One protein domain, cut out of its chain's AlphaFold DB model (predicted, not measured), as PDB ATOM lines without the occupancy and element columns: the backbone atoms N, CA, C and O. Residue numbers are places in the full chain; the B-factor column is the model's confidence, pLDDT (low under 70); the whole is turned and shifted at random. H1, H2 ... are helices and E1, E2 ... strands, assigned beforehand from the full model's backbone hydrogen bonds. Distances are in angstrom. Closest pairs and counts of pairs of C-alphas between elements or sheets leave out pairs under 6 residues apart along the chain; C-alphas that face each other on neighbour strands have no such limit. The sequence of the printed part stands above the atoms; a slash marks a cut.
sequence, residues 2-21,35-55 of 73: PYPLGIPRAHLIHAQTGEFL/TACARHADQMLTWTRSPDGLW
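What this domain is: This is residues 2 to 21 and 35 to 55 of the 73 residues of an uncharacterized protein of Deinococcus irradiatisoli (UniProt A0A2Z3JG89). There is little regular structure: an open, loose arrangement in which strand E1 runs along the long axis and helix H1 and strand E2 lie off it, joined to each other by a curving loop. Residues 2 to 7, 14 to 19 and 48 to 53 stick out. The printed part has 41 residues, with two named strands and one named helix in the order E1, H1, E2; the class is mixed, with 15 residues in named elements. It is loose, with a radius of gyration of the C-alphas of 12.4 A, and elongated, spanning 36 by 23 by 20 A.

Where its parts are: H1 is residues 35 to 40, beginning at C-alpha 35 (-19.670, 39.985, -20.297). E1, residues 9 to 14, is 16.7 A long and begins at C-alpha 9 (-21.985, 44.568, -8.986). E2, residues 47 to 49, ends at C-alpha 49 (-22.575, 54.963, -19.299).

How they stand to each other: In H1, every O i to N i+4 pair is within hydrogen-bond range. The closest C-alphas of H1 and E1, those of Cys 37 and Ala 10, are 7.6 A apart. E2 is apart from both. E1 and E2 pair with no named strand.

The domain as a whole: The C-alphas farthest apart, those of Pro 2 and Gln 16, are 37.5 A apart. Residues 22 to 34 are not printed, and C-alphas 21 and 35 are 18.3 A apart across this cut. The link from H1 to E2 is short. Residues 2 to 6 have pLDDT under 70.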
ATOM      1  N   PRO A   2     -10.067  39.466   2.657       54.88
ATOM      2  CA  PRO A   2     -10.876  40.678   2.637       54.88
ATOM      3  C   PRO A   2     -11.292  40.907   1.180       54.88
ATOM      4  O   PRO A   2     -10.439  40.932   0.297       54.88
ATOM      5  N   TYR A   3     -12.596  40.965   0.918       54.50
ATOM      6  CA  TYR A   3     -13.112  41.360  -0.390       54.50
ATOM      7  C   TYR A   3     -12.565  42.762  -0.700       54.50
ATOM      8  O   TYR A   3     -12.686  43.632   0.169       54.50
ATOM      9  N   PRO A   4     -11.925  42.999  -1.857       54.44
ATOM     10  CA  PRO A   4     -11.505  44.346  -2.200       54.44
ATOM     11  C   PRO A   4     -12.756  45.226  -2.307       54.44
ATOM     12  O   PRO A   4     -13.719  44.894  -2.997       54.44
ATOM     13  N   LEU A   5     -12.760  46.314  -1.539       57.06
ATOM     14  CA  LEU A   5     -13.766  47.369  -1.599       57.06
ATOM     15  C   LEU A   5     -13.682  47.993  -2.998       57.06
ATOM     16  O   LEU A   5     -12.760  48.754  -3.265       57.06
ATOM     17  N   GLY A   6     -14.593  47.604  -3.891       61.66
ATOM     18  CA  GLY A   6     -14.597  48.052  -5.286       61.66
ATOM     19  C   GLY A   6     -14.844  46.953  -6.323       61.66
ATOM     20  O   GLY A   6     -14.387  47.067  -7.450       61.66
ATOM     21  N   ILE A   7     -15.531  45.868  -5.973       77.69
ATOM     22  CA  ILE A   7     -15.959  44.864  -6.957       77.69
ATOM     23  C   ILE A   7     -17.279  45.309  -7.603       77.69
ATOM     24  O   ILE A   7     -18.276  45.416  -6.886       77.69
ATOM     25  N   PRO A   8     -17.311  45.592  -8.916       83.81
ATOM     26  CA  PRO A   8     -18.521  46.048  -9.581       83.81
ATOM     27  C   PRO A   8     -19.628  45.001  -9.521       83.81
ATOM     28  O   PRO A   8     -19.435  43.834  -9.877       83.81
ATOM     29  N   ARG A   9     -20.809  45.425  -9.079       88.44
ATOM     30  CA  ARG A   9     -21.985  44.568  -8.986       88.44
ATOM     31  C   ARG A   9     -22.846  44.671 -10.234       88.44
ATOM     32  O   ARG A   9     -23.013  45.761 -10.784       88.44
ATOM     33  N   ALA A  10     -23.396  43.541 -10.672       90.75
ATOM     34  CA  ALA A  10     -24.354  43.504 -11.763       90.75
ATOM     35  C   ALA A  10     -25.752  43.107 -11.279       90.75
ATOM     36  O   ALA A  10     -25.924  42.181 -10.486       90.75
ATOM     37  N   HIS A  11     -26.748  43.809 -11.798       92.44
ATOM     38  CA  HIS A  11     -28.152  43.662 -11.460       92.44
ATOM     39  C   HIS A  11     -28.983  43.633 -12.733       92.44
ATOM     40  O   HIS A  11     -28.693  44.351 -13.689       92.44
ATOM     41  N   LEU A  12     -30.042  42.842 -12.701       91.62
ATOM     42  CA  LEU A  12     -31.076  42.803 -13.713       91.62
ATOM     43  C   LEU A  12     -32.307  43.539 -13.190       91.62
ATOM     44  O   LEU A  12     -32.773  43.298 -12.074       91.62
ATOM     45  N   ILE A  13     -32.824  44.449 -13.997       92.12
ATOM     46  CA  ILE A  13     -33.963  45.308 -13.698       92.12
ATOM     47  C   ILE A  13     -34.944  45.202 -14.860       92.12
ATOM     48  O   ILE A  13     -34.547  45.036 -16.003       92.12
ATOM     49  N   HIS A  14     -36.233  45.293 -14.593       90.25
ATOM     50  CA  HIS A  14     -37.259  45.316 -15.620       90.25
ATOM     51  C   HIS A  14     -37.310  46.701 -16.286       90.25
ATOM     52  O   HIS A  14     -37.460  47.711 -15.601       90.25
ATOM     53  N   ALA A  15     -37.246  46.769 -17.618       87.44
ATOM     54  CA  ALA A  15     -37.185  48.027 -18.372       87.44
ATOM     55  C   ALA A  15     -38.435  48.897 -18.201       87.44
ATOM     56  O   ALA A  15     -38.337  50.099 -17.962       87.44
ATOM     57  N   GLN A  16     -39.620  48.287 -18.290       85.56
ATOM     58  CA  GLN A  16     -40.885  49.013 -18.168       85.56
ATOM     59  C   GLN A  16     -41.233  49.433 -16.735       85.56
ATOM     60  O   GLN A  16     -41.760  50.529 -16.541       85.56
ATOM     61  N   THR A  17     -40.998  48.579 -15.734       87.38
ATOM     62  CA  THR A  17     -41.430  48.857 -14.351       87.38
ATOM     63  C   THR A  17     -40.320  49.431 -13.474       87.38
ATOM     64  O   THR A  17     -40.609  50.015 -12.429       87.38
ATOM     65  N   GLY A  18     -39.056  49.287 -13.882       86.12
ATOM     66  CA  GLY A  18     -37.899  49.607 -13.048       86.12
ATOM     67  C   GLY A  18     -37.755  48.671 -11.845       86.12
ATOM     68  O   GLY A  18     -37.019  48.989 -10.911       86.12
ATOM     69  N   GLU A  19     -38.470  47.542 -11.826       90.31
ATOM     70  CA  GLU A  19     -38.383  46.583 -10.731       90.31
ATOM     71  C   GLU A  19     -37.092  45.783 -10.804       90.31
ATOM     72  O   GLU A  19     -36.676  45.320 -11.861       90.31
ATOM     73  N   PHE A  20     -36.466  45.589  -9.651       90.06
ATOM     74  CA  PHE A  20     -35.319  44.707  -9.536       90.06
ATOM     75  C   PHE A  20     -35.755  43.252  -9.746       90.06
ATOM     76  O   PHE A  20     -36.575  42.738  -8.986       90.06
ATOM     77  N   LEU A  21     -35.199  42.606 -10.771       88.56
ATOM     78  CA  LEU A  21     -35.512  41.228 -11.137       88.56
ATOM     79  C   LEU A  21     -34.542  40.255 -10.470       88.56
ATOM     80  O   LEU A  21     -34.971  39.346  -9.761       88.56
ATOM     81  N   THR A  35     -19.778  41.260 -19.572       90.00
ATOM     82  CA  THR A  35     -19.670  39.985 -20.297       90.00
ATOM     83  C   THR A  35     -20.593  38.922 -19.703       90.00
ATOM     84  O   THR A  35     -21.184  38.145 -20.449       90.00
ATOM     85  N   ALA A  36     -20.734  38.879 -18.376       89.69
ATOM     86  CA  ALA A  36     -21.661  37.978 -17.702       89.69
ATOM     87  C   ALA A  36     -23.116  38.317 -18.040       89.69
ATOM     88  O   ALA A  36     -23.862  37.418 -18.410       89.69
ATOM     89  N   CYS A  37     -23.486  39.601 -18.035       89.69
ATOM     90  CA  CYS A  37     -24.803  40.064 -18.471       89.69
ATOM     91  C   CYS A  37     -25.090  39.695 -19.933       89.69
ATOM     92  O   CYS A  37     -26.153  39.170 -20.236       89.69
ATOM     93  N   ALA A  38     -24.128  39.895 -20.843       90.06
ATOM     94  CA  ALA A  38     -24.295  39.515 -22.249       90.06
ATOM     95  C   ALA A  38     -24.471  37.996 -22.431       90.06
ATOM     96  O   ALA A  38     -25.244  37.551 -23.274       90.06
ATOM     97  N   ARG A  39     -23.781  37.185 -21.616       90.19
ATOM     98  CA  ARG A  39     -23.992  35.729 -21.579       90.19
ATOM     99  C   ARG A  39     -25.341  35.347 -20.985       90.19
ATOM    100  O   ARG A  39     -25.935  34.390 -21.457       90.19
ATOM    101  N   HIS A  40     -25.800  36.067 -19.964       89.25
ATOM    102  CA  HIS A  40     -27.102  35.844 -19.346       89.25
ATOM    103  C   HIS A  40     -28.238  36.121 -20.337       89.25
ATOM    104  O   HIS A  40     -29.118  35.287 -20.513       89.25
ATOM    105  N   ALA A  41     -28.155  37.243 -21.053       86.94
ATOM    106  CA  ALA A  41     -29.102  37.621 -22.099       86.94
ATOM    107  C   ALA A  41     -28.978  36.773 -23.386       86.94
ATOM    108  O   ALA A  41     -29.755  36.970 -24.320       86.94
ATOM    109  N   ASP A  42     -27.968  35.893 -23.466       89.50
ATOM    110  CA  ASP A  42     -27.552  35.130 -24.656       89.50
ATOM    111  C   ASP A  42     -27.391  35.996 -25.925       89.50
ATOM    112  O   ASP A  42     -27.572  35.546 -27.056       89.50
ATOM    113  N   GLN A  43     -27.046  37.277 -25.751       88.00
ATOM    114  CA  GLN A  43     -26.941  38.241 -26.844       88.00
ATOM    115  C   GLN A  43     -25.972  39.385 -26.541       88.00
ATOM    116  O   GLN A  43     -25.564  39.632 -25.406       88.00
ATOM    117  N   MET A  44     -25.590  40.119 -27.587       87.00
ATOM    118  CA  MET A  44     -24.699  41.263 -27.434       87.00
ATOM    119  C   MET A  44     -25.472  42.492 -26.952       87.00
ATOM    120  O   MET A  44     -26.224  43.104 -27.705       87.00
ATOM    121  N   LEU A  45     -25.232  42.868 -25.699       88.56
ATOM    122  CA  LEU A  45     -25.839  44.028 -25.056       88.56
ATOM    123  C   LEU A  45     -25.125  45.336 -25.431       88.56
ATOM    124  O   LEU A  45     -23.891  45.399 -25.449       88.56
ATOM    125  N   THR A  46     -25.901  46.394 -25.684       89.44
ATOM    126  CA  THR A  46     -25.365  47.744 -25.919       89.44
ATOM    127  C   THR A  46     -25.308  48.507 -24.606       89.44
ATOM    128  O   THR A  46     -26.331  48.752 -23.978       89.44
ATOM    129  N   TRP A  47     -24.101  48.898 -24.205       90.19
ATOM    130  CA  TRP A  47     -23.854  49.539 -22.919       90.19
ATOM    131  C   TRP A  47     -23.756  51.054 -23.051       90.19
ATOM    132  O   TRP A  47     -22.914  51.570 -23.787       90.19
ATOM    133  N   THR A  48     -24.548  51.753 -22.252       90.44
ATOM    134  CA  THR A  48     -24.520  53.201 -22.072       90.44
ATOM    135  C   THR A  48     -23.981  53.519 -20.686       90.44
ATOM    136  O   THR A  48     -24.337  52.873 -19.703       90.44
ATOM    137  N   ARG A  49     -23.095  54.511 -20.589       88.12
ATOM    138  CA  ARG A  49     -22.575  54.963 -19.299       88.12
ATOM    139  C   ARG A  49     -23.465  56.071 -18.747       88.12
ATOM    140  O   ARG A  49     -23.590  57.124 -19.368       88.12
ATOM    141  N   SER A  50     -24.055  55.827 -17.587       86.19
ATOM    142  CA  SER A  50     -24.832  56.808 -16.839       86.19
ATOM    143  C   SER A  50     -23.948  57.894 -16.227       86.19
ATOM    144  O   SER A  50     -22.770  57.648 -15.944       86.19
ATOM    145  N   PRO A  51     -24.508  59.092 -15.982       81.50
ATOM    146  CA  PRO A  51     -23.793  60.193 -15.338       81.50
ATOM    147  C   PRO A  51     -23.317  59.845 -13.919       81.50
ATOM    148  O   PRO A  51     -22.280  60.344 -13.495       81.50
ATOM    149  N   ASP A  52     -24.005  58.932 -13.229       80.56
ATOM    150  CA  ASP A  52     -23.604  58.369 -11.930       80.56
ATOM    151  C   ASP A  52     -22.413  57.397 -12.017       80.56
ATOM    152  O   ASP A  52     -21.965  56.850 -11.013       80.56
ATOM    153  N   GLY A  53     -21.891  57.151 -13.221       82.62
ATOM    154  CA  GLY A  53     -20.765  56.253 -13.457       82.62
ATOM    155  C   GLY A  53     -21.156  54.791 -13.650       82.62
ATOM    156  O   GLY A  53     -20.268  53.981 -13.873       82.62
ATOM    157  N   LEU A  54     -22.443  54.446 -13.635       87.69
ATOM    158  CA  LEU A  54     -22.937  53.085 -13.863       87.69
ATOM    159  C   LEU A  54     -22.976  52.738 -15.358       87.69
ATOM    160  O   LEU A  54     -23.218  53.597 -16.201       87.69
ATOM    161  N   TRP A  55     -22.774  51.471 -15.697       91.00
ATOM    162  CA  TRP A  55     -23.034  50.926 -17.024       91.00
ATOM    163  C   TRP A  55     -24.448  50.357 -17.072       91.00
ATOM    164  O   TRP A  55     -24.811  49.526 -16.249       91.00
TER     165      TRP A  55